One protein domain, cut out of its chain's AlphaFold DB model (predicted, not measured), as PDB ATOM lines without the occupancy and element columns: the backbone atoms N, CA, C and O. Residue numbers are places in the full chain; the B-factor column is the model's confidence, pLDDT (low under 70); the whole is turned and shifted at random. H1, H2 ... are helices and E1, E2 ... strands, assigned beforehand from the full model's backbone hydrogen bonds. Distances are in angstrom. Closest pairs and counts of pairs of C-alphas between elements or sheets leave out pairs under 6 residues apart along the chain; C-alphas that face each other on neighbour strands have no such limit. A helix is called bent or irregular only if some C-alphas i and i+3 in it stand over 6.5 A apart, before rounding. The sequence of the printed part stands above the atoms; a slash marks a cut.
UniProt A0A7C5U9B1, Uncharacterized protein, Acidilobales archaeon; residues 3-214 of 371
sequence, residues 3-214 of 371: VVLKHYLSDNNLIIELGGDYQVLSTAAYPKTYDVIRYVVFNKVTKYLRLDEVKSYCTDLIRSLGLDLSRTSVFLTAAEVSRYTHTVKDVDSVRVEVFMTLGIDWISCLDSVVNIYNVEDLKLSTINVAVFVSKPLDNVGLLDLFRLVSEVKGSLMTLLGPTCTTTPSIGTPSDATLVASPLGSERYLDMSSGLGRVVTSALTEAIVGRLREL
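What this domain is: This is residues 3 to 214 of the 371 residues of an uncharacterized protein of Acidilobales archaeon (UniProt A0A7C5U9B1). One twisted, branched sheet of eight strands folds over at the bend of E2 into two layers partly face to face: E1, E3 and E4 with the first part of E2 in one, E5, E6, E7 and E9 in the other. H2 and H3 cover the outside of the second layer and H1 the outside of the first, while residues 113 to 121 stick out as a loop. The 212 printed residues hold three helices and nine strands, in the order E1 E2 E3 H1 E4 E5 E6 E7 H2 E8 E9 H3, a mixed class with parallel and antiparallel neighbours. The whole is compact, with a radius of gyration of the C-alphas of 16.7 A and spans of 48 by 41 by 29 A.

Where its parts are: The sheet holds E1, residues 4 to 10, from C-alpha 4 at (20.616, 19.651, 88.792); E2, 13 to 26; E3, 35 to 44, 24.3 A; E4, 72 to 77; E5, 85 to 91; E6, 94 to 102, 25.8 A; E7, 127 to 133; and E9, 176 to 181. E8, 169 to 171, pairs with no named strand. H1 is 51 to 64, 20.8 A, and only just irregular: C-alphas 52 and 55 are 6.9 A apart. H2 is 139 to 160, 31.3 A, and H3 is 194 to 212, 27.1 A, ending at C-alpha 212 (45.324, 12.381, 87.394).

How they stand to each other: E2 bends by 135 degrees at residue 23; E1 and E9 lie on one side of it, E3 on the other side. E1 E2 E3 and E5 E6 E7 are meanders, each strand the antiparallel neighbour of the one before: N 8 and O 15 are 3.0 A apart, N 16 and O 40 2.8 A, N 87 and O 98 3.0 A, N 99 and O 130 2.8 A. E9 is antiparallel to E2, with N 25 and O 179 at 3.0 A, and parallel to E7, with N 131 and O 178 at 2.8 A. E3, H1, E4 form a strand-helix-strand unit, two parallel neighbours with a helix between, its crossover right-handed; N 41 and O 73 are 2.9 A apart. The closest C-alphas of E4 and E7, Phe 75 and Asn 128, are 7.1 A apart. H2 and H3 are on the same face, at heights over the sheet of 9.7 A and 7.5 A; they touch at Val 152 and Thr 200, C-alphas 6.6 A apart. H1, at a height of 9.5 A, is apart from both. Every O i to N i+4 pair is within hydrogen-bond range in H2 and H3, and 8 of 10 in H1.

The domain as a whole: The farthest C-alphas, of Asp 92 and Asn 118, are 51.2 A apart. The printed part has no cut. The links E6 to E7 and E9 to H3 are long. Residues 111 to 123 have pLDDT under 70.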
ATOM      1  N   VAL A   3      19.908  20.965  92.701       79.94
ATOM      2  CA  VAL A   3      20.509  21.978  91.826       79.94
ATOM      3  C   VAL A   3      20.353  21.533  90.374       79.94
ATOM      4  O   VAL A   3      19.683  22.198  89.582       79.94
ATOM      5  N   VAL A   4      20.854  20.338  90.063       84.88
ATOM      6  CA  VAL A   4      20.616  19.651  88.792       84.88
ATOM      7  C   VAL A   4      19.520  18.604  88.970       84.88
ATOM      8  O   VAL A   4      19.590  17.772  89.873       84.88
ATOM      9  N   LEU A   5      18.501  18.645  88.110       84.81
ATOM     10  CA  LEU A   5      17.407  17.674  88.102       84.81
ATOM     11  C   LEU A   5      17.860  16.347  87.495       84.81
ATOM     12  O   LEU A   5      17.647  15.285  88.075       84.81
ATOM     13  N   LYS A   6      18.477  16.417  86.312       93.00
ATOM     14  CA  LYS A   6      19.071  15.277  85.612       93.00
ATOM     15  C   LYS A   6      20.135  15.757  84.632       93.00
ATOM     16  O   LYS A   6      20.098  16.890  84.163       93.00
ATOM     17  N   HIS A   7      21.045  14.862  84.285       95.56
ATOM     18  CA  HIS A   7      21.976  15.045  83.182       95.56
ATOM     19  C   HIS A   7      22.123  13.719  82.431       95.56
ATOM     20  O   HIS A   7      21.964  12.652  83.026       95.56
ATOM     21  N   TYR A   8      22.346  13.778  81.123       96.25
ATOM     22  CA  TYR A   8      22.450  12.589  80.279       96.25
ATOM     23  C   TYR A   8      23.238  12.877  79.001       96.25
ATOM     24  O   TYR A   8      23.340  14.020  78.553       96.25
ATOM     25  N   LEU A   9      23.791  11.813  78.421       95.75
ATOM     26  CA  LEU A   9      24.446  11.852  77.118       95.75
ATOM     27  C   LEU A   9      23.427  11.546  76.015       95.75
ATOM     28  O   LEU A   9      22.610  10.638  76.159       95.75
ATOM     29  N   SER A  10      23.491  12.293  74.919       93.12
ATOM     30  CA  SER A  10      22.714  12.062  73.699       93.12
ATOM     31  C   SER A  10      23.592  12.364  72.492       93.12
ATOM     32  O   SER A  10      23.901  13.527  72.219       93.12
ATOM     33  N   ASP A  11      24.007  11.324  71.774       90.44
ATOM     34  CA  ASP A  11      24.987  11.406  70.687       90.44
ATOM     35  C   ASP A  11      26.269  12.137  71.135       90.44
ATOM     36  O   ASP A  11      26.949  11.717  72.070       90.44
ATOM     37  N   ASN A  12      26.574  13.268  70.500       93.69
ATOM     38  CA  ASN A  12      27.723  14.125  70.779       93.69
ATOM     39  C   ASN A  12      27.419  15.226  71.811       93.69
ATOM     40  O   ASN A  12      28.116  16.242  71.848       93.69
ATOM     41  N   ASN A  13      26.373  15.052  72.624       96.75
ATOM     42  CA  ASN A  13      25.910  16.055  73.574       96.75
ATOM     43  C   ASN A  13      25.882  15.509  75.000       96.75
ATOM     44  O   ASN A  13      25.346  14.431  75.245       96.75
ATOM     45  N   LEU A  14      26.366  16.305  75.945       98.06
ATOM     46  CA  LEU A  14      25.997  16.207  77.353       98.06
ATOM     47  C   LEU A  14      24.952  17.284  77.635       98.06
ATOM     48  O   LEU A  14      25.208  18.468  77.423       98.06
ATOM     49  N   ILE A  15      23.781  16.870  78.109       98.12
ATOM     50  CA  ILE A  15      22.654  17.755  78.402       98.12
ATOM     51  C   ILE A  15      22.425  17.752  79.907       98.12
ATOM     52  O   ILE A  15      22.318  16.692  80.520       98.12
ATOM     53  N   ILE A  16      22.339  18.944  80.491       98.19
ATOM     54  CA  ILE A  16      22.107  19.175  81.916       98.19
ATOM     55  C   ILE A  16      20.791  19.940  82.051       98.19
ATOM     56  O   ILE A  16      20.655  21.035  81.507       98.19
ATOM     57  N   GLU A  17      19.831  19.374  82.781       97.56
ATOM     58  CA  GLU A  17      18.568  20.022  83.137       97.56
ATOM     59  C   GLU A  17      18.587  20.430  84.612       97.56
ATOM     60  O   GLU A  17      18.822  19.608  85.502       97.56
ATOM     61  N   LEU A  18      18.314  21.705  84.876       96.38
ATOM     62  CA  LEU A  18      18.276  22.273  86.220       96.38
ATOM     63  C   LEU A  18      16.924  22.034  86.897       96.38
ATOM     64  O   LEU A  18      15.881  21.942  86.250       96.38
ATOM     65  N   GLY A  19      16.936  21.973  88.233       92.38
ATOM     66  CA  GLY A  19      15.734  21.769  89.057       92.38
ATOM     67  C   GLY A  19      14.726  22.925  89.042       92.38
ATOM     68  O   GLY A  19      13.660  22.818  89.649       92.38
ATOM     69  N   GLY A  20      15.053  24.028  88.375       92.62
ATOM     70  CA  GLY A  20      14.226  25.219  88.262       92.62
ATOM     71  C   GLY A  20      14.906  26.289  87.417       92.62
ATOM     72  O   GLY A  20      15.844  26.008  86.673       92.62
ATOM     73  N   ASP A  21      14.427  27.515  87.568       94.06
ATOM     74  CA  ASP A  21      14.963  28.691  86.895       94.06
ATOM     75  C   ASP A  21      16.184  29.228  87.653       94.06
ATOM     76  O   ASP A  21      16.100  29.546  88.841       94.06
ATOM     77  N   TYR A  22      17.322  29.317  86.962       96.81
ATOM     78  CA  TYR A  22      18.582  29.813  87.516       96.81
ATOM     79  C   TYR A  22      19.049  31.028  86.726       96.81
ATOM     80  O   TYR A  22      19.101  30.978  85.499       96.81
ATOM     81  N   GLN A  23      19.439  32.095  87.419       96.62
ATOM     82  CA  GLN A  23      20.194  33.175  86.787       96.62
ATOM     83  C   GLN A  23      21.599  32.685  86.424       96.62
ATOM     84  O   GLN A  23      22.172  31.849  87.129       96.62
ATOM     85  N   VAL A  24      22.157  33.210  85.336       97.50
ATOM     86  CA  VAL A  24      23.424  32.728  84.775       97.50
ATOM     87  C   VAL A  24      24.332  33.847  84.280       97.50
ATOM     88  O   VAL A  24      23.881  34.873  83.766       97.50
ATOM     89  N   LEU A  25      25.634  33.609  84.417       97.31
ATOM     90  CA  LEU A  25      26.697  34.368  83.772       97.31
ATOM     91  C   LEU A  25      27.603  33.383  83.024       97.31
ATOM     92  O   LEU A  25      28.090  32.419  83.616       97.31
ATOM     93  N   SER A  26      27.784  33.588  81.716       96.56
ATOM     94  CA  SER A  26      28.440  32.609  80.845       96.56
ATOM     95  C   SER A  26      29.274  33.255  79.740       96.56
ATOM     96  O   SER A  26      28.853  34.236  79.128       96.56
ATOM     97  N   THR A  27      30.425  32.651  79.443       95.56
ATOM     98  CA  THR A  27      31.249  32.918  78.249       95.56
ATOM     99  C   THR A  27      31.162  31.797  77.211       95.56
ATOM    100  O   THR A  27      31.980  31.729  76.297       95.56
ATOM    101  N   ALA A  28      30.184  30.894  77.343       94.12
ATOM    102  CA  ALA A  28      29.969  29.804  76.398       94.12
ATOM    103  C   ALA A  28      29.611  30.310  74.987       94.12
ATOM    104  O   ALA A  28      29.244  31.466  74.794       94.12
ATOM    105  N   ALA A  29      29.683  29.421  73.993       93.12
ATOM    106  CA  ALA A  29      29.469  29.753  72.582       93.12
ATOM    107  C   ALA A  29      28.062  30.301  72.280       93.12
ATOM    108  O   ALA A  29      27.900  31.182  71.437       93.12
ATOM    109  N   TYR A  30      27.047  29.807  72.995       95.06
ATOM    110  CA  TYR A  30      25.717  30.413  73.049       95.06
ATOM    111  C   TYR A  30      25.460  30.894  74.481       95.06
ATOM    112  O   TYR A  30      24.893  30.151  75.299       95.06
ATOM    113  N   PRO A  31      25.960  32.091  74.832       93.00
ATOM    114  CA  PRO A  31      25.964  32.548  76.206       93.00
ATOM    115  C   PRO A  31      24.591  33.078  76.614       93.00
ATOM    116  O   PRO A  31      23.791  33.550  75.801       93.00
ATOM    117  N   LYS A  32      24.356  33.027  77.919       90.94
ATOM    118  CA  LYS A  32      23.269  33.699  78.624       90.94
ATOM    119  C   LYS A  32      23.924  34.461  79.775       90.94
ATOM    120  O   LYS A  32      24.693  33.867  80.529       90.94
ATOM    121  N   THR A  33      23.675  35.764  79.857       91.06
ATOM    122  CA  THR A  33      24.399  36.679  80.752       91.06
ATOM    123  C   THR A  33      23.409  37.597  81.440       91.06
ATOM    124  O   THR A  33      22.754  38.389  80.768       91.06
ATOM    125  N   TYR A  34      23.304  37.474  82.765       90.62
ATOM    126  CA  TYR A  34      22.239  38.091  83.566       90.62
ATOM    127  C   TYR A  34      20.838  37.759  83.029       90.62
ATOM    128  O   TYR A  34      19.933  38.588  83.018       90.62
ATOM    129  N   ASP A  35      20.694  36.521  82.566       93.75
ATOM    130  CA  ASP A  35      19.458  35.939  82.050       93.75
ATOM    131  C   ASP A  35      19.165  34.654  82.835       93.75
ATOM    132  O   ASP A  35      19.918  34.293  83.744       93.75
ATOM    133  N   VAL A  36      18.085  33.958  82.496       95.56
ATOM    134  CA  VAL A  36      17.641  32.751  83.184       95.56
ATOM    135  C   VAL A  36      17.758  31.530  82.282       95.56
ATOM    136  O   VAL A  36      17.280  31.516  81.148       95.56
ATOM    137  N   ILE A  37      18.332  30.457  82.816       97.19
ATOM    138  CA  ILE A  37      18.450  29.164  82.143       97.19
ATOM    139  C   ILE A  37      17.744  28.057  82.911       97.19
ATOM    140  O   ILE A  37      17.530  28.127  84.121       97.19
ATOM    141  N   ARG A  38      17.435  27.006  82.159       97.00
ATOM    142  CA  ARG A  38      16.988  25.704  82.646       97.00
ATOM    143  C   ARG A  38      17.824  24.559  82.075       97.00
ATOM    144  O   ARG A  38      17.871  23.491  82.678       97.00
ATOM    145  N   TYR A  39      18.505  24.790  80.951       97.94
ATOM    146  CA  TYR A  39      19.309  23.783  80.270       97.94
ATOM    147  C   TYR A  39      20.717  24.293  79.965       97.94
ATOM    148  O   TYR A  39      20.912  25.446  79.567       97.94
ATOM    149  N   VAL A  40      21.696  23.405  80.099       98.31
ATOM    150  CA  VAL A  40      23.066  23.613  79.621       98.31
ATOM    151  C   VAL A  40      23.459  22.426  78.755       98.31
ATOM    152  O   VAL A  40      23.251  21.277  79.146       98.31
ATOM    153  N   VAL A  41      24.018  22.699  77.580       98.25
ATOM    154  CA  VAL A  41      24.459  21.667  76.634       98.25
ATOM    155  C   VAL A  41      25.954  21.804  76.402       98.25
ATOM    156  O   VAL A  41      26.426  22.889  76.084       98.25
ATOM    157  N   PHE A  42      26.696  20.708  76.516       98.19
ATOM    158  CA  PHE A  42      28.051  20.595  75.985       98.19
ATOM    159  C   PHE A  42      27.979  19.776  74.708       98.19
ATOM    160  O   PHE A  42      27.621  18.602  74.752       98.19
ATOM    161  N   ASN A  43      28.308  20.393  73.581       97.06
ATOM    162  CA  ASN A  43      28.296  19.752  72.278       97.06
ATOM    163  C   ASN A  43      29.720  19.590  71.748       97.06
ATOM    164  O   ASN A  43      30.495  20.550  71.715       97.06
ATOM    165  N   LYS A  44      30.062  18.365  71.338       94.94
ATOM    166  CA  LYS A  44      31.357  18.076  70.730       94.94
ATOM    167  C   LYS A  44      31.399  18.575  69.286       94.94
ATOM    168  O   LYS A  44      30.578  18.169  68.463       94.94
ATOM    169  N   VAL A  45      32.424  19.360  68.964       91.25
ATOM    170  CA  VAL A  45      32.736  19.818  67.606       91.25
ATOM    171  C   VAL A  45      34.056  19.219  67.126       91.25
ATOM    172  O   VAL A  45      34.993  19.038  67.895       91.25
ATOM    173  N   THR A  46      34.133  18.905  65.834       85.75
ATOM    174  CA  THR A  46      35.321  18.302  65.199       85.75
ATOM    175  C   THR A  46      36.085  19.271  64.300       85.75
ATOM    176  O   THR A  46      37.113  18.905  63.738       85.75
ATOM    177  N   LYS A  47      35.590  20.503  64.147       84.06
ATOM    178  CA  LYS A  47      36.220  21.573  63.365       84.06
ATOM    179  C   LYS A  47      35.962  22.927  64.012       84.06
ATOM    180  O   LYS A  47      34.939  23.103  64.678       84.06
ATOM    181  N   TYR A  48      36.854  23.884  63.767       79.94
ATOM    182  CA  TYR A  48      36.598  25.276  64.118       79.94
ATOM    183  C   TYR A  48      35.378  25.789  63.351       79.94
ATOM    184  O   TYR A  48      35.247  25.578  62.143       79.94
ATOM    185  N   LEU A  49      34.480  26.455  64.073       83.69
ATOM    186  CA  LEU A  49      33.364  27.183  63.486       83.69
ATOM    187  C   LEU A  49      33.774  28.636  63.286       83.69
ATOM    188  O   LEU A  49      34.448  29.222  64.136       83.69
ATOM    189  N   ARG A  50      33.339  29.231  62.175       83.94
ATOM    190  CA  ARG A  50      33.508  30.670  61.972       83.94
ATOM    191  C   ARG A  50      32.595  31.424  62.935       83.94
ATOM    192  O   ARG A  50      31.487  30.975  63.220       83.94
ATOM    193  N   LEU A  51      33.058  32.567  63.443       82.69
ATOM    194  CA  LEU A  51      32.342  33.337  64.470       82.69
ATOM    195  C   LEU A  51      30.915  33.721  64.048       82.69
ATOM    196  O   LEU A  51      30.005  33.716  64.875       82.69
ATOM    197  N   ASP A  52      30.708  34.010  62.765       87.94
ATOM    198  CA  ASP A  52      29.409  34.334  62.174       87.94
ATOM    199  C   ASP A  52      28.446  33.132  62.106       87.94
ATOM    200  O   ASP A  52      27.230  33.321  62.100       87.94
ATOM    201  N   GLU A  53      28.961  31.900  62.141       91.88
ATOM    202  CA  GLU A  53      28.178  30.656  62.093       91.88
ATOM    203  C   GLU A  53      27.832  30.092  63.478       91.88
ATOM    204  O   GLU A  53      26.890  29.312  63.614       91.88
ATOM    205  N   VAL A  54      28.567  30.475  64.530       92.44
ATOM    206  CA  VAL A  54      28.398  29.896  65.879       92.44
ATOM    207  C   VAL A  54      26.956  30.037  66.377       92.44
ATOM    208  O   VAL A  54      26.380  29.096  66.929       92.44
ATOM    209  N   LYS A  55      26.340  31.204  66.155       93.44
ATOM    210  CA  LYS A  55      24.985  31.490  66.641       93.44
ATOM    211  C   LYS A  55      23.921  30.642  65.941       93.44
ATOM    212  O   LYS A  55      23.018  30.141  66.617       93.44
ATOM    213  N   SER A  56      23.995  30.503  64.615       95.31
ATOM    214  CA  SER A  56      23.047  29.677  63.855       95.31
ATOM    215  C   SER A  56      23.227  28.205  64.209       95.31
ATOM    216  O   SER A  56      22.244  27.560  64.563       95.31
ATOM    217  N   TYR A  57      24.474  27.729  64.269       96.44
ATOM    218  CA  TYR A  57      24.804  26.367  64.690       96.44
ATOM    219  C   TYR A  57      24.176  26.007  66.044       96.44
ATOM    220  O   TYR A  57      23.465  25.011  66.161       96.44
ATOM    221  N   CYS A  58      24.379  26.847  67.065       96.88
ATOM    222  CA  CYS A  58      23.824  26.590  68.395       96.88
ATOM    223  C   CYS A  58      22.291  26.649  68.406       96.88
ATOM    224  O   CYS A  58      21.650  25.861  69.094       96.88
ATOM    225  N   THR A  59      21.687  27.556  67.634       97.06
ATOM    226  CA  THR A  59      20.223  27.668  67.531       97.06
ATOM    227  C   THR A  59      19.614  26.398  66.932       97.06
ATOM    228  O   THR A  59      18.623  25.883  67.452       97.06
ATOM    229  N   ASP A  60      20.213  25.874  65.865       97.00
ATOM    230  CA  ASP A  60      19.735  24.667  65.191       97.00
ATOM    231  C   ASP A  60      19.954  23.416  66.046       97.00
ATOM    232  O   ASP A  60      19.070  22.562  66.119       97.00
ATOM    233  N   LEU A  61      21.072  23.352  66.778       97.38
ATOM    234  CA  LEU A  61      21.329  22.312  67.773       97.38
ATOM    235  C   LEU A  61      20.273  22.306  68.888       97.38
ATOM    236  O   LEU A  61      19.721  21.263  69.218       97.38
ATOM    237  N   ILE A  62      19.966  23.461  69.481       97.69
ATOM    238  CA  ILE A  62      18.967  23.541  70.558       97.69
ATOM    239  C   ILE A  62      17.599  23.061  70.052       97.69
ATOM    240  O   ILE A  62      16.911  22.303  70.740       97.69
ATOM    241  N   ARG A  63      17.219  23.457  68.829       97.25
ATOM    242  CA  ARG A  63      15.969  23.022  68.191       97.25
ATOM    243  C   ARG A  63      15.943  21.521  67.922       97.25
ATOM    244  O   ARG A  63      14.916  20.899  68.172       97.25
ATOM    245  N   SER A  64      17.039  20.941  67.431       96.88
ATOM    246  CA  SER A  64      17.108  19.502  67.150       96.88
ATOM    247  C   SER A  64      17.016  18.656  68.422       96.88
ATOM    248  O   SER A  64      16.450  17.567  68.391       96.88
ATOM    249  N   LEU A  65      17.489  19.190  69.551       96.75
ATOM    250  CA  LEU A  65      17.349  18.586  70.876       96.75
ATOM    251  C   LEU A  65      15.972  18.826  71.522       96.75
ATOM    252  O   LEU A  65      15.712  18.309  72.607       96.75
ATOM    253  N   GLY A  66      15.090  19.609  70.889       96.56
ATOM    254  CA  GLY A  66      13.765  19.941  71.427       96.56
ATOM    255  C   GLY A  66      13.803  20.813  72.686       96.56
ATOM    256  O   GLY A  66      12.870  20.770  73.487       96.56
ATOM    257  N   LEU A  67      14.879  21.579  72.885       96.75
ATOM    258  CA  LEU A  67      15.083  22.424  74.062       96.75
ATOM    259  C   LEU A  67      14.613  23.869  73.813       96.75
ATOM    260  O   LEU A  67      14.524  24.342  72.678       96.75
ATOM    261  N   ASP A  68      14.324  24.601  74.891       96.06
ATOM    262  CA  ASP A  68      13.904  26.003  74.815       96.06
ATOM    263  C   ASP A  68      15.104  26.927  74.548       96.06
ATOM    264  O   ASP A  68      15.998  27.077  75.386       96.06
ATOM    265  N   LEU A  69      15.095  27.601  73.396       95.62
ATOM    266  CA  LEU A  69      16.103  28.583  72.971       95.62
ATOM    267  C   LEU A  69      16.322  29.725  73.970       95.62
ATOM    268  O   LEU A  69      17.441  30.227  74.122       95.62
ATOM    269  N   SER A  70      15.267  30.162  74.653       94.88
ATOM    270  CA  SER A  70      15.367  31.253  75.620       94.88
ATOM    271  C   SER A  70      16.067  30.807  76.905       94.88
ATOM    272  O   SER A  70      16.815  31.594  77.475       94.88
ATOM    273  N   ARG A  71      15.931  29.527  77.280       96.75
ATOM    274  CA  ARG A  71      16.404  28.955  78.552       96.75
ATOM    275  C   ARG A  71      17.619  28.029  78.426       96.75
ATOM    276  O   ARG A  71      17.942  27.335  79.391       96.75
ATOM    277  N   THR A  72      18.280  27.994  77.271       97.81
ATOM    278  CA  THR A  72      19.417  27.093  77.018       97.81
ATOM    279  C   THR A  72      20.705  27.870  76.764       97.81
ATOM    280  O   THR A  72      20.716  28.812  75.970       97.81
ATOM    281  N   SER A  73      21.799  27.453  77.408       97.81
ATOM    282  CA  SER A  73      23.165  27.875  77.069       97.81
ATOM    283  C   SER A  73      23.962  26.697  76.505       97.81
ATOM    284  O   SER A  73      23.748  25.552  76.909       97.81
ATOM    285  N   VAL A  74      24.861  26.965  75.553       97.94
ATOM    286  CA  VAL A  74      25.608  25.922  74.830       97.94
ATOM    287  C   VAL A  74      27.105  26.177  74.907       97.94
ATOM    288  O   VAL A  74      27.597  27.214  74.461       97.94
ATOM    289  N   PHE A  75      27.822  25.183  75.417       97.44
ATOM    290  CA  PHE A  75      29.253  25.001  75.251       97.44
ATOM    291  C   PHE A  75      29.539  24.231  73.965       97.44
ATOM    292  O   PHE A  75      28.935  23.189  73.713       97.44
ATOM    293  N   LEU A  76      30.519  24.704  73.199       94.81
ATOM    294  CA  LEU A  76      31.168  23.902  72.166       94.81
ATOM    295  C   LEU A  76      32.483  23.389  72.730       94.81
ATOM    296  O   LEU A  76      33.216  24.137  73.379       94.81
ATOM    297  N   THR A  77      32.766  22.109  72.530       92.88
ATOM    298  CA  THR A  77      33.959  21.478  73.085       92.88
ATOM    299  C   THR A  77      34.658  20.602  72.059       92.88
ATOM    300  O   THR A  77      34.020  19.892  71.290       92.88
ATOM    301  N   ALA A  78      35.984  20.656  72.055       89.50
ATOM    302  CA  ALA A  78      36.823  19.718  71.316       89.50
ATOM    303  C   ALA A  78      36.934  18.360  72.027       89.50
ATOM    304  O   ALA A  78      37.251  17.342  71.416       89.50
ATOM    305  N   ALA A  79      36.696  18.357  73.339       89.69
ATOM    306  CA  ALA A  79      36.857  17.187  74.179       89.69
ATOM    307  C   ALA A  79      35.720  16.179  73.972       89.69
ATOM    308  O   ALA A  79      34.586  16.528  73.639       89.69
ATOM    309  N   GLU A  80      36.017  14.910  74.245       90.62
ATOM    310  CA  GLU A  80      34.998  13.864  74.291       90.62
ATOM    311  C   GLU A  80      34.000  14.142  75.418       90.62
ATOM    312  O   GLU A  80      34.321  13.985  76.597       90.62
ATOM    313  N   VAL A  81      32.766  14.512  75.062       93.00
ATOM    314  CA  VAL A  81      31.699  14.798  76.038       93.00
ATOM    315  C   VAL A  81      31.332  13.584  76.888       93.00
ATOM    316  O   VAL A  81      30.841  13.755  77.994       93.00
ATOM    317  N   SER A  82      31.608  12.364  76.419       91.81
ATOM    318  CA  SER A  82      31.424  11.129  77.194       91.81
ATOM    319  C   SER A  82      32.416  10.988  78.353       91.81
ATOM    320  O   SER A  82      32.166  10.213  79.272       91.81
ATOM    321  N   ARG A  83      33.519  11.749  78.336       90.69
ATOM    322  CA  ARG A  83      34.563  11.782  79.374       90.69
ATOM    323  C   ARG A  83      34.482  13.045  80.238       90.69
ATOM    324  O   ARG A  83      35.503  13.510  80.746       90.69
ATOM    325  N   TYR A  84      33.293  13.634  80.356       94.81
ATOM    326  CA  TYR A  84      33.065  14.774  81.238       94.81
ATOM    327  C   TYR A  84      33.310  14.407  82.706       94.81
ATOM    328  O   TYR A  84      33.172  13.255  83.120       94.81
ATOM    329  N   THR A  85      33.645  15.412  83.504       95.94
ATOM    330  CA  THR A  85      33.746  15.296  84.957       95.94
ATOM    331  C   THR A  85      32.499  15.892  85.593       95.94
ATOM    332  O   THR A  85      32.096  16.993  85.221       95.94
ATOM    333  N   HIS A  86      31.915  15.184  86.562       96.88
ATOM    334  CA  HIS A  86      30.843  15.686  87.422       96.88
ATOM    335  C   HIS A  86      31.244  15.524  88.882       96.88
ATOM    336  O   HIS A  86      31.504  14.416  89.345       96.88
ATOM    337  N   THR A  87      31.297  16.638  89.603       97.06
ATOM    338  CA  THR A  87      31.596  16.657  91.036       97.06
ATOM    339  C   THR A  87      30.442  17.313  91.773       97.06
ATOM    340  O   THR A  87      29.971  18.379  91.379       97.06
ATOM    341  N   VAL A  88      30.012  16.689  92.870       96.44
ATOM    342  CA  VAL A  88      28.964  17.207  93.753       96.44
ATOM    343  C   VAL A  88      29.538  17.369  95.153       96.44
ATOM    344  O   VAL A  88      30.114  16.433  95.709       96.44
ATOM    345  N   LYS A  89      29.364  18.552  95.740       95.50
ATOM    346  CA  LYS A  89      29.673  18.824  97.147       95.50
ATOM    347  C   LYS A  89      28.433  19.335  97.855       95.50
ATOM    348  O   LYS A  89      27.734  20.191  97.324       95.50
ATOM    349  N   ASP A  90      28.191  18.818  99.054       92.75
ATOM    350  CA  ASP A  90      27.109  19.244  99.940       92.75
ATOM    351  C   ASP A  90      27.710  19.535 101.319       92.75
ATOM    352  O   ASP A  90      28.270  18.641 101.957       92.75
ATOM    353  N   VAL A  91      27.697  20.805 101.721       89.62
ATOM    354  CA  VAL A  91      28.268  21.283 102.988       89.62
ATOM    355  C   VAL A  91      27.352  22.365 103.548       89.62
ATOM    356  O   VAL A  91      27.009  23.304 102.837       89.62
ATOM    357  N   ASP A  92      26.959  22.253 104.818       84.31
ATOM    358  CA  ASP A  92      26.137  23.248 105.527       84.31
ATOM    359  C   ASP A  92      24.862  23.678 104.767       84.31
ATOM    360  O   ASP A  92      24.497  24.851 104.730       84.31
ATOM    361  N   SER A  93      24.157  22.718 104.151       83.62
ATOM    362  CA  SER A  93      22.969  22.945 103.298       83.62
ATOM    363  C   SER A  93      23.236  23.715 101.994       83.62
ATOM    364  O   SER A  93      22.298  24.135 101.306       83.62
ATOM    365  N   VAL A  94      24.504  23.896 101.629       89.19
ATOM    366  CA  VAL A  94      24.938  24.450 100.349       89.19
ATOM    367  C   VAL A  94      25.422  23.312  99.464       89.19
ATOM    368  O   VAL A  94      26.405  22.635  99.761       89.19
ATOM    369  N   ARG A  95      24.739  23.141  98.335       93.75
ATOM    370  CA  ARG A  95      25.081  22.166  97.308       93.75
ATOM    371  C   ARG A  95      25.728  22.870  96.127       93.75
ATOM    372  O   ARG A  95      25.182  23.845  95.611       93.75
ATOM    373  N   VAL A  96      26.870  22.352  95.696       96.56
ATOM    374  CA  VAL A  96      27.605  22.801  94.513       96.56
ATOM    375  C   VAL A  96      27.771  21.623  93.570       96.56
ATOM    376  O   VAL A  96      28.185  20.543  93.990       96.56
ATOM    377  N   GLU A  97      27.466  21.840  92.297       97.88
ATOM    378  CA  GLU A  97      27.683  20.867  91.232       97.88
ATOM    379  C   GLU A  97      28.576  21.473  90.153       97.88
ATOM    380  O   GLU A  97      28.314  22.574  89.669       97.88
ATOM    381  N   VAL A  98      29.632  20.754  89.786       98.19
ATOM    382  CA  VAL A  98      30.596  21.153  88.758       98.19
ATOM    383  C   VAL A  98      30.531  20.151  87.620       98.19
ATOM    384  O   VAL A  98      30.667  18.952  87.857       98.19
ATOM    385  N   PHE A  99      30.368  20.645  86.397       98.12
ATOM    386  CA  PHE A  99      30.506  19.877  85.166       98.12
ATOM    387  C   PHE A  99      31.664  20.438  84.358       98.12
ATOM    388  O   PHE A  99      31.760  21.653  84.177       98.12
ATOM    389  N   MET A 100      32.538  19.569  83.864       96.81
ATOM    390  CA  MET A 100      33.711  20.001  83.115       96.81
ATOM    391  C   MET A 100      34.009  19.083  81.937       96.81
ATOM    392  O   MET A 100      33.921  17.861  82.053       96.81
ATOM    393  N   THR A 101      34.444  19.672  80.826       94.94
ATOM    394  CA  THR A 101      35.160  18.957  79.765       94.94
ATOM    395  C   THR A 101      36.586  19.494  79.662       94.94
ATOM    396  O   THR A 101      36.808  20.697  79.781       94.94
ATOM    397  N   LEU A 102      37.559  18.596  79.481       90.31
ATOM    398  CA  LEU A 102      38.987  18.918  79.445       90.31
ATOM    399  C   LEU A 102      39.607  18.348  78.164       90.31
ATOM    400  O   LEU A 102      39.818  17.137  78.068       90.31
ATOM    401  N   GLY A 103      39.883  19.217  77.193       87.88
ATOM    402  CA  GLY A 103      40.665  18.916  75.992       87.88
ATOM    403  C   GLY A 103      41.878  19.835  75.936       87.88
ATOM    404  O   GLY A 103      41.709  21.046  75.988       87.88
ATOM    405  N   ILE A 104      43.076  19.258  75.860       81.31
ATOM    406  CA  ILE A 104      44.359  19.924  76.162       81.31
ATOM    407  C   ILE A 104      45.420  19.680  75.077       81.31
ATOM    408  O   ILE A 104      46.618  19.779  75.326       81.31
ATOM    409  N   ASP A 105      44.975  19.367  73.861       78.69
ATOM    410  CA  ASP A 105      45.855  19.174  72.703       78.69
ATOM    411  C   ASP A 105      46.545  20.466  72.247       78.69
ATOM    412  O   ASP A 105      47.587  20.423  71.595       78.69
ATOM    413  N   TRP A 106      45.959  21.611  72.595       81.50
ATOM    414  CA  TRP A 106      46.462  22.942  72.306       81.50
ATOM    415  C   TRP A 106      46.234  23.842  73.527       81.50
ATOM    416  O   TRP A 106      45.180  23.805  74.155       81.50
ATOM    417  N   ILE A 107      47.248  24.605  73.929       86.06
ATOM    418  CA  ILE A 107      47.281  25.292  75.229       86.06
ATOM    419  C   ILE A 107      47.637  26.766  75.051       86.06
ATOM    420  O   ILE A 107      48.311  27.142  74.095       86.06
ATOM    421  N   SER A 108      47.169  27.613  75.964       84.94
ATOM    422  CA  SER A 108      47.441  29.053  75.966       84.94
ATOM    423  C   SER A 108      48.602  29.388  76.898       84.94
ATOM    424  O   SER A 108      48.488  29.189  78.109       84.94
ATOM    425  N   CYS A 109      49.689  29.914  76.331       82.19
ATOM    426  CA  CYS A 109      50.924  30.291  77.029       82.19
ATOM    427  C   CYS A 109      50.912  31.760  77.472       82.19
ATOM    428  O   CYS A 109      50.290  32.596  76.820       82.19
ATOM    429  N   LEU A 110      51.617  32.093  78.560       77.94
ATOM    430  CA  LEU A 110      51.711  33.477  79.057       77.94
ATOM    431  C   LEU A 110      52.596  34.399  78.196       77.94
ATOM    432  O   LEU A 110      52.401  35.611  78.208       77.94
ATOM    433  N   ASP A 111      53.565  33.856  77.461       69.19
ATOM    434  CA  ASP A 111      54.584  34.586  76.690       69.19
ATOM    435  C   ASP A 111      54.286  34.692  75.187       69.19
ATOM    436  O   ASP A 111      55.165  35.047  74.400       69.19
ATOM    437  N   SER A 112      53.047  34.440  74.760       55.22
ATOM    438  CA  SER A 112      52.662  34.335  73.344       55.22
ATOM    439  C   SER A 112      52.664  35.658  72.548       55.22
ATOM    440  O   SER A 112      51.886  35.819  71.610       55.22
ATOM    441  N   VAL A 113      53.535  36.618  72.882       41.69
ATOM    442  CA  VAL A 113      53.845  37.785  72.032       41.69
ATOM    443  C   VAL A 113      54.770  37.389  70.864       41.69
ATOM    444  O   VAL A 113      54.897  38.135  69.894       41.69
ATOM    445  N   VAL A 114      55.376  36.196  70.892       36.81
ATOM    446  CA  VAL A 114      56.215  35.681  69.801       36.81
ATOM    447  C   VAL A 114      55.416  34.730  68.899       36.81
ATOM    448  O   VAL A 114      54.862  33.729  69.343       36.81
ATOM    449  N   ASN A 115      55.345  35.111  67.624       35.59
ATOM    450  CA  ASN A 115      54.662  34.476  66.495       35.59
ATOM    451  C   ASN A 115      54.946  32.970  66.272       35.59
ATOM    452  O   ASN A 115      55.970  32.437  66.687       35.59
ATOM    453  N   ILE A 116      54.134  32.431  65.347       38.38
ATOM    454  CA  ILE A 116      54.391  31.363  64.355       38.38
ATOM    455  C   ILE A 116      53.711  30.027  64.675       38.38
ATOM    456  O   ILE A 116      54.375  29.071  65.050       38.38
ATOM    457  N   TYR A 117      52.416  29.909  64.365       42.06
ATOM    458  CA  TYR A 117      51.866  28.636  63.887       42.06
ATOM    459  C   TYR A 117      50.892  28.911  62.738       42.06
ATOM    460  O   TYR A 117      50.081  29.837  62.810       42.06
ATOM    461  N   ASN A 118      51.005  28.140  61.653       38.34
ATOM    462  CA  ASN A 118      50.032  28.177  60.568       38.34
ATOM    463  C   ASN A 118      48.659  27.806  61.143       38.34
ATOM    464  O   ASN A 118      48.518  26.781  61.806       38.34
ATOM    465  N   VAL A 119      47.643  28.623  60.860       46.59
ATOM    466  CA  VAL A 119      46.242  28.403  61.281       46.59
ATOM    467  C   VAL A 119      45.725  27.018  60.843       46.59
ATOM    468  O   VAL A 119      44.791  26.486  61.435       46.59
ATOM    469  N   GLU A 120      46.365  26.414  59.839       44.97
ATOM    470  CA  GLU A 120      46.038  25.105  59.267       44.97
ATOM    471  C   GLU A 120      46.420  23.899  60.155       44.97
ATOM    472  O   GLU A 120      45.821  22.840  59.986       44.97
ATOM    473  N   ASP A 121      47.313  24.058  61.144       50.81
ATOM    474  CA  ASP A 121      47.731  22.986  62.076       50.81
ATOM    475  C   ASP A 121      47.105  23.111  63.482       50.81
ATOM    476  O   ASP A 121      47.480  22.393  64.416       50.81
ATOM    477  N   LEU A 122      46.150  24.030  63.669       59.41
ATOM    478  CA  LEU A 122      45.516  24.250  64.970       59.41
ATOM    479  C   LEU A 122      44.697  23.022  65.387       59.41
ATOM    480  O   LEU A 122      43.620  22.743  64.854       59.41
ATOM    481  N   LYS A 123      45.201  22.295  66.388       69.50
ATOM    482  CA  LYS A 123      44.440  21.250  67.074       69.50
ATOM    483  C   LYS A 123      43.352  21.889  67.931       69.50
ATOM    484  O   LYS A 123      43.587  22.871  68.627       69.50
ATOM    485  N   LEU A 124      42.161  21.302  67.900       78.44
ATOM    486  CA  LEU A 124      41.040  21.750  68.720       78.44
ATOM    487  C   LEU A 124      41.267  21.374  70.188       78.44
ATOM    488  O   LEU A 124      41.550  20.225  70.509       78.44
ATOM    489  N   SER A 125      41.068  22.332  71.086       85.06
ATOM    490  CA  SER A 125      41.223  22.152  72.531       85.06
ATOM    491  C   SER A 125      40.279  23.082  73.279       85.06
ATOM    492  O   SER A 125      40.116  24.238  72.887       85.06
ATOM    493  N   THR A 126      39.667  22.616  74.359       88.50
ATOM    494  CA  THR A 126      38.727  23.427  75.144       88.50
ATOM    495  C   THR A 126      38.690  22.921  76.573       88.50
ATOM    496  O   THR A 126      38.494  21.716  76.775       88.50
ATOM    497  N   ILE A 127      38.754  23.829  77.540       92.81
ATOM    498  CA  ILE A 127      38.409  23.546  78.930       92.81
ATOM    499  C   ILE A 127      37.148  24.329  79.266       92.81
ATOM    500  O   ILE A 127      37.174  25.548  79.446       92.81
ATOM    501  N   ASN A 128      36.033  23.610  79.344       95.75
ATOM    502  CA  ASN A 128      34.738  24.196  79.650       95.75
ATOM    503  C   ASN A 128      34.327  23.801  81.055       95.75
ATOM    504  O   ASN A 128      34.346  22.617  81.384       95.75
ATOM    505  N   VAL A 129      33.928  24.780  81.863       97.69
ATOM    506  CA  VAL A 129      33.514  24.569  83.254       97.69
ATOM    507  C   VAL A 129      32.136  25.185  83.469       97.69
ATOM    508  O   VAL A 129      31.938  26.372  83.221       97.69
ATOM    509  N   ALA A 130      31.187  24.390  83.956       98.25
ATOM    510  CA  ALA A 130      29.883  24.846  84.418       98.25
ATOM    511  C   ALA A 130      29.747  24.588  85.921       98.25
ATOM    512  O   ALA A 130      29.917  23.455  86.369       98.25
ATOM    513  N   VAL A 131      29.435  25.628  86.693       98.31
ATOM    514  CA  VAL A 131      29.257  25.551  88.148       98.31
ATOM    515  C   VAL A 131      27.852  25.995  88.523       98.31
ATOM    516  O   VAL A 131      27.434  27.112  88.223       98.31
ATOM    517  N   PHE A 132      27.141  25.131  89.232       97.94
ATOM    518  CA  PHE A 132      25.799  25.393  89.728       97.94
ATOM    519  C   PHE A 132      25.809  25.372  91.251       97.94
ATOM    520  O   PHE A 132      26.349  24.446  91.857       97.94
ATOM    521  N   VAL A 133      25.202  26.377  91.882       96.38
ATOM    522  CA  VAL A 133      25.145  26.484  93.347       96.38
ATOM    523  C   VAL A 133      23.698  26.567  93.822       96.38
ATOM    524  O   VAL A 133      22.874  27.216  93.186       96.38
ATOM    525  N   SER A 134      23.371  25.935  94.951       94.69
ATOM    526  CA  SER A 134      22.017  25.992  95.526       94.69
ATOM    527  C   SER A 134      21.709  27.309  96.235       94.69
ATOM    528  O   SER A 134      20.538  27.629  96.442       94.69
ATOM    529  N   LYS A 135      22.741  28.057  96.649       94.25
ATOM    530  CA  LYS A 135      22.583  29.312  97.386       94.25
ATOM    531  C   LYS A 135      22.090  30.417  96.436       94.25
ATOM    532  O   LYS A 135      22.755  30.652  95.431       94.25
ATOM    533  N   PRO A 136      20.977  31.109  96.741       94.88
ATOM    534  CA  PRO A 136      20.489  32.213  95.917       94.88
ATOM    535  C   PRO A 136      21.407  33.444  95.983       94.88
ATOM    536  O   PRO A 136      21.685  33.931  97.081       94.88
ATOM    537  N   LEU A 137      21.847  33.967  94.836       95.69
ATOM    538  CA  LEU A 137      22.776  35.108  94.744       95.69
ATOM    539  C   LEU A 137      22.092  36.354  94.156       95.69
ATOM    540  O   LEU A 137      21.050  36.241  93.520       95.69
ATOM    541  N   ASP A 138      22.647  37.548  94.342       95.81
ATOM    542  CA  ASP A 138      22.319  38.698  93.486       95.81
ATOM    543  C   ASP A 138      23.271  38.751  92.268       95.81
ATOM    544  O   ASP A 138      24.161  37.909  92.121       95.81
ATOM    545  N   ASN A 139      23.103  39.734  91.379       95.56
ATOM    546  CA  ASN A 139      23.964  39.878  90.196       95.56
ATOM    547  C   ASN A 139      25.451  40.058  90.549       95.56
ATOM    548  O   ASN A 139      26.317  39.613  89.799       95.56
ATOM    549  N   VAL A 140      25.756  40.708  91.676       95.69
ATOM    550  CA  VAL A 140      27.137  40.920  92.128       95.69
ATOM    551  C   VAL A 140      27.698  39.621  92.704       95.69
ATOM    552  O   VAL A 140      28.812  39.249  92.353       95.69
ATOM    553  N   GLY A 141      26.907  38.871  93.475       96.25
ATOM    554  CA  GLY A 141      27.291  37.546  93.964       96.25
ATOM    555  C   GLY A 141      27.520  36.545  92.831       96.25
ATOM    556  O   GLY A 141      28.454  35.746  92.887       96.25
ATOM    557  N   LEU A 142      26.715  36.612  91.766       96.56
ATOM    558  CA  LEU A 142      26.897  35.799  90.562       96.56
ATOM    559  C   LEU A 142      28.180  36.172  89.800       96.56
ATOM    560  O   LEU A 142      28.889  35.287  89.319       96.56
ATOM    561  N   LEU A 143      28.502  37.466  89.717       96.56
ATOM    562  CA  LEU A 143      29.760  37.949  89.142       96.56
ATOM    563  C   LEU A 143      30.972  37.497  89.968       96.56
ATOM    564  O   LEU A 143      31.955  37.019  89.402       96.56
ATOM    565  N   ASP A 144      30.895  37.604  91.292       96.88
ATOM    566  CA  ASP A 144      31.934  37.134  92.208       96.88
ATOM    567  C   ASP A 144      32.141  35.612  92.089       96.88
ATOM    568  O   ASP A 144      33.283  35.146  92.053       96.88
ATOM    569  N   LEU A 145      31.060  34.834  91.937       97.38
ATOM    570  CA  LEU A 145      31.139  33.400  91.648       97.38
ATOM    571  C   LEU A 145      31.880  33.138  90.330       97.38
ATOM    572  O   LEU A 145      32.773  32.296  90.289       97.38
ATOM    573  N   PHE A 146      31.546  33.866  89.261       97.31
ATOM    574  CA  PHE A 146      32.223  33.732  87.968       97.31
ATOM    575  C   PHE A 146      33.721  34.053  88.066       97.31
ATOM    576  O   PHE A 146      34.549  33.309  87.526       97.31
ATOM    577  N   ARG A 147      34.074  35.130  88.784       96.75
ATOM    578  CA  ARG A 147      35.467  35.514  89.045       96.75
ATOM    579  C   ARG A 147      36.201  34.404  89.794       96.75
ATOM    580  O   ARG A 147      37.232  33.948  89.307       96.75
ATOM    581  N   LEU A 148      35.637  33.913  90.903       97.12
ATOM    582  CA  LEU A 148      36.233  32.836  91.699       97.12
ATOM    583  C   LEU A 148      36.497  31.586  90.849       97.12
ATOM    584  O   LEU A 148      37.592  31.030  90.891       97.12
ATOM    585  N   VAL A 149      35.507  31.141  90.070       97.19
ATOM    586  CA  VAL A 149      35.642  29.953  89.210       97.19
ATOM    587  C   VAL A 149      36.778  30.142  88.200       97.19
ATOM    588  O   VAL A 149      37.594  29.237  88.020       97.19
ATOM    589  N   SER A 150      36.867  31.322  87.583       94.38
ATOM    590  CA  SER A 150      37.919  31.648  86.614       94.38
ATOM    591  C   SER A 150      39.313  31.688  87.255       94.38
ATOM    592  O   SER A 150      40.249  31.104  86.709       94.38
ATOM    593  N   GLU A 151      39.449  32.319  88.425       95.00
ATOM    594  CA  GLU A 151      40.707  32.424  89.178       95.00
ATOM    595  C   GLU A 151      41.207  31.053  89.649       95.00
ATOM    596  O   GLU A 151      42.385  30.728  89.479       95.00
ATOM    597  N   VAL A 152      40.312  30.219  90.192       95.06
ATOM    598  CA  VAL A 152      40.639  28.858  90.642       95.06
ATOM    599  C   VAL A 152      41.042  27.985  89.459       95.06
ATOM    600  O   VAL A 152      42.076  27.319  89.525       95.06
ATOM    601  N   LYS A 153      40.278  28.013  88.356       93.75
ATOM    602  CA  LYS A 153      40.615  27.272  87.133       93.75
ATOM    603  C   LYS A 153      41.998  27.677  86.622       93.75
ATOM    604  O   LYS A 153      42.847  26.810  86.448       93.75
ATOM    605  N   GLY A 154      42.233  28.975  86.419       91.44
ATOM    606  CA  GLY A 154      43.513  29.489  85.924       91.44
ATOM    607  C   GLY A 154      44.682  29.088  86.827       91.44
ATOM    608  O   GLY A 154      45.667  28.535  86.344       91.44
ATOM    609  N   SER A 155      44.530  29.259  88.144       92.44
ATOM    610  CA  SER A 155      45.558  28.892  89.128       92.44
ATOM    611  C   SER A 155      45.895  27.401  89.086       92.44
ATOM    612  O   SER A 155      47.067  27.027  89.057       92.44
ATOM    613  N   LEU A 156      44.883  26.528  89.045       92.56
ATOM    614  CA  LEU A 156      45.097  25.081  88.982       92.56
ATOM    615  C   LEU A 156      45.703  24.645  87.646       92.56
ATOM    616  O   LEU A 156      46.557  23.762  87.642       92.56
ATOM    617  N   MET A 157      45.325  25.268  86.528       90.25
ATOM    618  CA  MET A 157      45.936  24.985  85.226       90.25
ATOM    619  C   MET A 157      47.409  25.403  85.186       90.25
ATOM    620  O   MET A 157      48.245  24.618  84.749       90.25
ATOM    621  N   THR A 158      47.747  26.566  85.740       89.31
ATOM    622  CA  THR A 158      49.136  27.025  85.876       89.31
ATOM    623  C   THR A 158      49.968  26.104  86.772       89.31
ATOM    624  O   THR A 158      51.109  25.784  86.443       89.31
ATOM    625  N   LEU A 159      49.404  25.629  87.887       87.88
ATOM    626  CA  LEU A 159      50.129  24.791  88.847       87.88
ATOM    627  C   LEU A 159      50.217  23.321  88.436       87.88
ATOM    628  O   LEU A 159      51.260  22.695  88.637       87.88
ATOM    629  N   LEU A 160      49.151  22.753  87.866       87.75
ATOM    630  CA  LEU A 160      48.977  21.302  87.673       87.75
ATOM    631  C   LEU A 160      48.697  20.888  86.224       87.75
ATOM    632  O   LEU A 160      48.882  19.723  85.879       87.75
ATOM    633  N   GLY A 161      48.276  21.822  85.375       86.31
ATOM    634  CA  GLY A 161      47.933  21.556  83.985       86.31
ATOM    635  C   GLY A 161      49.140  21.388  83.053       86.31
ATOM    636  O   GLY A 161      50.294  21.341  83.503       86.31
ATOM    637  N   PRO A 162      48.872  21.294  81.739       85.31
ATOM    638  CA  PRO A 162      49.883  21.332  80.691       85.31
ATOM    639  C   PRO A 162      50.787  22.555  80.774       85.31
ATOM    640  O   PRO A 162      50.404  23.594  81.317       85.31
ATOM    641  N   THR A 163      51.971  22.459  80.183       85.06
ATOM    642  CA  THR A 163      52.934  23.558  80.193       85.06
ATOM    643  C   THR A 163      53.463  23.833  78.798       85.06
ATOM    644  O   THR A 163      53.550  22.922  77.977       85.06
ATOM    645  N   CYS A 164      53.778  25.099  78.534       82.88
ATOM    646  CA  CYS A 164      54.489  25.509  77.326       82.88
ATOM    647  C   CYS A 164      55.984  25.231  77.507       82.88
ATOM    648  O   CYS A 164      56.348  24.625  78.505       82.88
ATOM    649  N   THR A 165      56.866  25.639  76.593       80.88
ATOM    650  CA  THR A 165      58.307  25.317  76.682       80.88
ATOM    651  C   THR A 165      59.041  26.073  77.788       80.88
ATOM    652  O   THR A 165      59.914  25.500  78.435       80.88
ATOM    653  N   THR A 166      58.645  27.302  78.107       79.25
ATOM    654  CA  THR A 166      59.317  28.154  79.117       79.25
ATOM    655  C   THR A 166      58.347  28.849  80.068       79.25
ATOM    656  O   THR A 166      58.763  29.452  81.050       79.25
ATOM    657  N   THR A 167      57.043  28.738  79.823       84.06
ATOM    658  CA  THR A 167      56.003  29.378  80.631       84.06
ATOM    659  C   THR A 167      54.886  28.405  81.000       84.06
ATOM    660  O   THR A 167      54.679  27.387  80.320       84.06
ATOM    661  N   PRO A 168      54.150  28.677  82.089       85.94
ATOM    662  CA  PRO A 168      52.963  27.903  82.396       85.94
ATOM    663  C   PRO A 168      51.846  28.209  81.395       85.94
ATOM    664  O   PRO A 168      51.785  29.294  80.806       85.94
ATOM    665  N   SER A 169      50.922  27.258  81.253       86.75
ATOM    666  CA  SER A 169      49.665  27.516  80.557       86.75
ATOM    667  C   SER A 169      48.605  28.073  81.509       86.75
ATOM    668  O   SER A 169      48.614  27.809  82.715       86.75
ATOM    669  N   ILE A 170      47.669  28.840  80.954       84.94
ATOM    670  CA  ILE A 170      46.500  29.362  81.686       84.94
ATOM    671  C   ILE A 170      45.196  28.626  81.346       84.94
ATOM    672  O   ILE A 170      44.143  28.931  81.906       84.94
ATOM    673  N   GLY A 171      45.259  27.654  80.434       87.25
ATOM    674  CA  GLY A 171      44.104  26.962  79.870       87.25
ATOM    675  C   GLY A 171      44.279  26.749  78.371       87.25
ATOM    676  O   GLY A 171      45.398  26.525  77.904       87.25
ATOM    677  N   THR A 172      43.187  26.840  77.617       87.62
ATOM    678  CA  THR A 172      43.197  26.763  76.148       87.62
ATOM    679  C   THR A 172      42.544  27.999  75.520       87.62
ATOM    680  O   THR A 172      41.802  28.713  76.202       87.62
ATOM    681  N   PRO A 173      42.763  28.272  74.218       83.12
ATOM    682  CA  PRO A 173      42.277  29.502  73.588       83.12
ATOM    683  C   PRO A 173      40.755  29.628  73.535       83.12
ATOM    684  O   PRO A 173      40.240  30.731  73.384       83.12
ATOM    685  N   SER A 174      40.039  28.506  73.622       86.25
ATOM    686  CA  SER A 174      38.577  28.434  73.531       86.25
ATOM    687  C   SER A 174      37.929  27.924  74.816       86.25
ATOM    688  O   SER A 174      36.867  27.307  74.781       86.25
ATOM    689  N   ASP A 175      38.570  28.169  75.957       90.88
ATOM    690  CA  ASP A 175      37.961  27.915  77.257       90.88
ATOM    691  C   ASP A 175      36.683  28.737  77.454       90.88
ATOM    692  O   ASP A 175      36.637  29.931  77.153       90.88
ATOM    693  N   ALA A 176      35.680  28.129  78.081       94.31
ATOM    694  CA  ALA A 176      34.476  28.830  78.503       94.31
ATOM    695  C   ALA A 176      34.093  28.497  79.948       94.31
ATOM    696  O   ALA A 176      34.408  27.441  80.500       94.31
ATOM    697  N   THR A 177      33.396  29.426  80.591       97.44
ATOM    698  CA  THR A 177      32.936  29.293  81.975       97.44
ATOM    699  C   THR A 177      31.473  29.691  82.059       97.44
ATOM    700  O   THR A 177      31.061  30.675  81.453       97.44
ATOM    701  N   LEU A 178      30.688  28.916  82.800       98.19
ATOM    702  CA  LEU A 178      29.300  29.209  83.129       98.19
ATOM    703  C   LEU A 178      29.125  29.053  84.628       98.19
ATOM    704  O   LEU A 178      29.509  28.034  85.200       98.19
ATOM    705  N   VAL A 179      28.505  30.042  85.256       98.31
ATOM    706  CA  VAL A 179      28.066  29.935  86.645       98.31
ATOM    707  C   VAL A 179      26.589  30.246  86.740       98.31
ATOM    708  O   VAL A 179      26.091  31.127  86.038       98.31
ATOM    709  N   ALA A 180      25.883  29.524  87.599       97.69
ATOM    710  CA  ALA A 180      24.455  29.711  87.764       97.69
ATOM    711  C   ALA A 180      24.002  29.478  89.208       97.69
ATOM    712  O   ALA A 180      24.513  28.611  89.919       97.69
ATOM    713  N   SER A 181      23.012  30.263  89.627       96.94
ATOM    714  CA  SER A 181      22.388  30.184  90.953       96.94
ATOM    715  C   SER A 181      20.898  30.538  90.871       96.94
ATOM    716  O   SER A 181      20.475  31.139  89.883       96.94
ATOM    717  N   PRO A 182      20.077  30.221  91.882       95.75
ATOM    718  CA  PRO A 182      18.764  30.839  92.020       95.75
ATOM    719  C   PRO A 182      18.891  32.355  92.236       95.75
ATOM    720  O   PRO A 182      19.903  32.839  92.751       95.75
ATOM    721  N   LEU A 183      17.849  33.110  91.889       94.12
ATOM    722  CA  LEU A 183      17.791  34.541  92.193       94.12
ATOM    723  C   LEU A 183      17.626  34.766  93.703       94.12
ATOM    724  O   LEU A 183      16.749  34.173  94.334       94.12
ATOM    725  N   GLY A 184      18.451  35.637  94.276       92.88
ATOM    726  CA  GLY A 184      18.478  35.941  95.701       92.88
ATOM    727  C   GLY A 184      19.096  37.299  96.020       92.88
ATOM    728  O   GLY A 184      19.072  38.219  95.206       92.88
ATOM    729  N   SER A 185      19.623  37.422  97.239       91.06
ATOM    730  CA  SER A 185      20.168  38.673  97.785       91.06
ATOM    731  C   SER A 185      21.613  38.560  98.279       91.06
ATOM    732  O   SER A 185      22.155  39.536  98.793       91.06
ATOM    733  N   GLU A 186      22.231  37.377  98.197       90.62
ATOM    734  CA  GLU A 186      23.617  37.188  98.628       90.62
ATOM    735  C   GLU A 186      24.571  37.856  97.635       90.62
ATOM    736  O   GLU A 186      24.576  37.522  96.450       90.62
ATOM    737  N   ARG A 187      25.387  38.784  98.139       87.06
ATOM    738  CA  ARG A 187      26.198  39.674  97.304       87.06
ATOM    739  C   ARG A 187      27.674  39.319  97.228       87.06
ATOM    740  O   ARG A 187      28.273  39.498  96.179       87.06
ATOM    741  N   TYR A 188      28.270  38.910  98.341       82.19
ATOM    742  CA  TYR A 188      29.723  38.829  98.452       82.19
ATOM    743  C   TYR A 188      30.173  37.382  98.495       82.19
ATOM    744  O   TYR A 188      29.746  36.613  99.361       82.19
ATOM    745  N   LEU A 189      31.051  37.027  97.563       87.38
ATOM    746  CA  LEU A 189      31.605  35.688  97.470       87.38
ATOM    747  C   LEU A 189      33.092  35.778  97.134       87.38
ATOM    748  O   LEU A 189      33.510  36.272  96.093       87.38
ATOM    749  N   ASP A 190      33.907  35.255  98.034       88.06
ATOM    750  CA  ASP A 190      35.326  35.034  97.797       88.06
ATOM    751  C   ASP A 190      35.711  33.617  98.235       88.06
ATOM    752  O   ASP A 190      34.898  32.882  98.805       88.06
ATOM    753  N   MET A 191      36.961  33.227  97.993       89.69
ATOM    754  CA  MET A 191      37.486  31.912  98.373       89.69
ATOM    755  C   MET A 191      37.424  31.648  99.892       89.69
ATOM    756  O   MET A 191      37.376  30.494 100.316       89.69
ATOM    757  N   SER A 192      37.403  32.699 100.715       89.00
ATOM    758  CA  SER A 192      37.319  32.627 102.177       89.00
ATOM    759  C   SER A 192      35.879  32.560 102.702       89.00
ATOM    760  O   SER A 192      35.656  32.225 103.867       89.00
ATOM    761  N   SER A 193      34.879  32.821 101.861       90.25
ATOM    762  CA  SER A 193      33.469  32.653 102.201       90.25
ATOM    763  C   SER A 193      33.093  31.170 102.322       90.25
ATOM    764  O   SER A 193      33.749  30.287 101.765       90.25
ATOM    765  N   GLY A 194      32.005  30.870 103.044       90.50
ATOM    766  CA  GLY A 194      31.510  29.494 103.190       90.50
ATOM    767  C   GLY A 194      31.217  28.832 101.841       90.50
ATOM    768  O   GLY A 194      31.748  27.762 101.557       90.50
ATOM    769  N   LEU A 195      30.451  29.505 100.976       92.88
ATOM    770  CA  LEU A 195      30.147  29.012  99.629       92.88
ATOM    771  C   LEU A 195      31.404  28.947  98.746       92.88
ATOM    772  O   LEU A 195      31.609  27.945  98.065       92.88
ATOM    773  N   GLY A 196      32.270  29.962  98.778       94.75
ATOM    774  CA  GLY A 196      33.479  29.978  97.953       94.75
ATOM    775  C   GLY A 196      34.474  28.867  98.288       94.75
ATOM    776  O   GLY A 196      35.047  28.286  97.368       94.75
ATOM    777  N   ARG A 197      34.614  28.473  99.564       94.25
ATOM    778  CA  ARG A 197      35.392  27.277  99.945       94.25
ATOM    779  C   ARG A 197      34.832  25.999  99.324       94.25
ATOM    780  O   ARG A 197      35.600  25.180  98.822       94.25
ATOM    781  N   VAL A 198      33.508  25.829  99.341       95.81
ATOM    782  CA  VAL A 198      32.844  24.640  98.777       95.81
ATOM    783  C   VAL A 198      33.002  24.607  97.257       95.81
ATOM    784  O   VAL A 198      33.367  23.569  96.711       95.81
ATOM    785  N   VAL A 199      32.815  25.748  96.582       96.88
ATOM    786  CA  VAL A 199      33.042  25.890  95.133       96.88
ATOM    787  C   VAL A 199      34.491  25.576  94.767       96.88
ATOM    788  O   VAL A 199      34.736  24.764  93.877       96.88
ATOM    789  N   THR A 200      35.450  26.157  95.485       96.81
ATOM    790  CA  THR A 200      36.885  25.941  95.247       96.81
ATOM    791  C   THR A 200      37.265  24.476  95.448       96.81
ATOM    792  O   THR A 200      37.981  23.907  94.626       96.81
ATOM    793  N   SER A 201      36.753  23.839  96.504       96.06
ATOM    794  CA  SER A 201      36.968  22.416  96.780       96.06
ATOM    795  C   SER A 201      36.400  21.528  95.667       96.06
ATOM    796  O   SER A 201      37.111  20.664  95.155       96.06
ATOM    797  N   ALA A 202      35.160  21.785  95.230       97.12
ATOM    798  CA  ALA A 202      34.521  21.036  94.148       97.12
ATOM    799  C   ALA A 202      35.277  21.181  92.815       97.12
ATOM    800  O   ALA A 202      35.527  20.187  92.138       97.12
ATOM    801  N   LEU A 203      35.690  22.404  92.461       96.44
ATOM    802  CA  LEU A 203      36.497  22.669  91.266       96.44
ATOM    803  C   LEU A 203      37.867  21.999  91.329       96.44
ATOM    804  O   LEU A 203      38.312  21.420  90.340       96.44
ATOM    805  N   THR A 204      38.530  22.072  92.484       96.62
ATOM    806  CA  THR A 204      39.839  21.446  92.685       96.62
ATOM    807  C   THR A 204      39.738  19.942  92.495       96.62
ATOM    808  O   THR A 204      40.539  19.368  91.769       96.62
ATOM    809  N   GLU A 205      38.729  19.301  93.085       96.88
ATOM    810  CA  GLU A 205      38.495  17.870  92.900       96.88
ATOM    811  C   GLU A 205      38.211  17.515  91.438       96.88
ATOM    812  O   GLU A 205      38.810  16.568  90.928       96.88
ATOM    813  N   ALA A 206      37.381  18.298  90.743       96.12
ATOM    814  CA  ALA A 206      37.073  18.069  89.334       96.12
ATOM    815  C   ALA A 206      38.327  18.167  88.443       96.12
ATOM    816  O   ALA A 206      38.617  17.261  87.660       96.12
ATOM    817  N   ILE A 207      39.101  19.249  88.582       94.56
ATOM    818  CA  ILE A 207      40.295  19.502  87.762       94.56
ATOM    819  C   ILE A 207      41.405  18.504  88.097       94.56
ATOM    820  O   ILE A 207      41.939  17.851  87.202       94.56
ATOM    821  N   VAL A 208      41.736  18.337  89.379       93.88
ATOM    822  CA  VAL A 208      42.802  17.422  89.814       93.88
ATOM    823  C   VAL A 208      42.443  15.976  89.495       93.88
ATOM    824  O   VAL A 208      43.307  15.228  89.039       93.88
ATOM    825  N   GLY A 209      41.186  15.578  89.702       93.31
ATOM    826  CA  GLY A 209      40.698  14.251  89.336       93.31
ATOM    827  C   GLY A 209      40.933  13.965  87.857       93.31
ATOM    828  O   GLY A 209      41.544  12.956  87.517       93.31
ATOM    829  N   ARG A 210      40.567  14.909  86.983       91.50
ATOM    830  CA  ARG A 210      40.748  14.745  85.539       91.50
ATOM    831  C   ARG A 210      42.217  14.737  85.107       91.50
ATOM    832  O   ARG A 210      42.585  13.943  84.246       91.50
ATOM    833  N   LEU A 211      43.059  15.576  85.709       90.50
ATOM    834  CA  LEU A 211      44.497  15.611  85.414       90.50
ATOM    835  C   LEU A 211      45.228  14.338  85.877       90.50
ATOM    836  O   LEU A 211      46.197  13.928  85.246       90.50
ATOM    837  N   ARG A 212      44.763  13.672  86.942       89.75
ATOM    838  CA  ARG A 212      45.324  12.381  87.394       89.75
ATOM    839  C   ARG A 212      45.041  11.225  86.437       89.75
ATOM    840  O   ARG A 212      45.776  10.246  86.445       89.75
ATOM    841  N   GLU A 213      43.988  11.329  85.634       89.75
ATOM    842  CA  GLU A 213      43.605  10.319  84.638       89.75
ATOM    843  C   GLU A 213      44.315  10.499  83.291       89.75
ATOM    844  O   GLU A 213      43.979   9.816  82.316       89.75
ATOM    845  N   LEU A 214      45.250  11.447  83.195       88.12
ATOM    846  CA  LEU A 214      46.019  11.638  81.978       88.12
ATOM    847  C   LEU A 214      46.869  10.397  81.681       88.12
ATOM    848  O   LEU A 214      47.492   9.843  82.593       88.12
TER     849      LEU A 214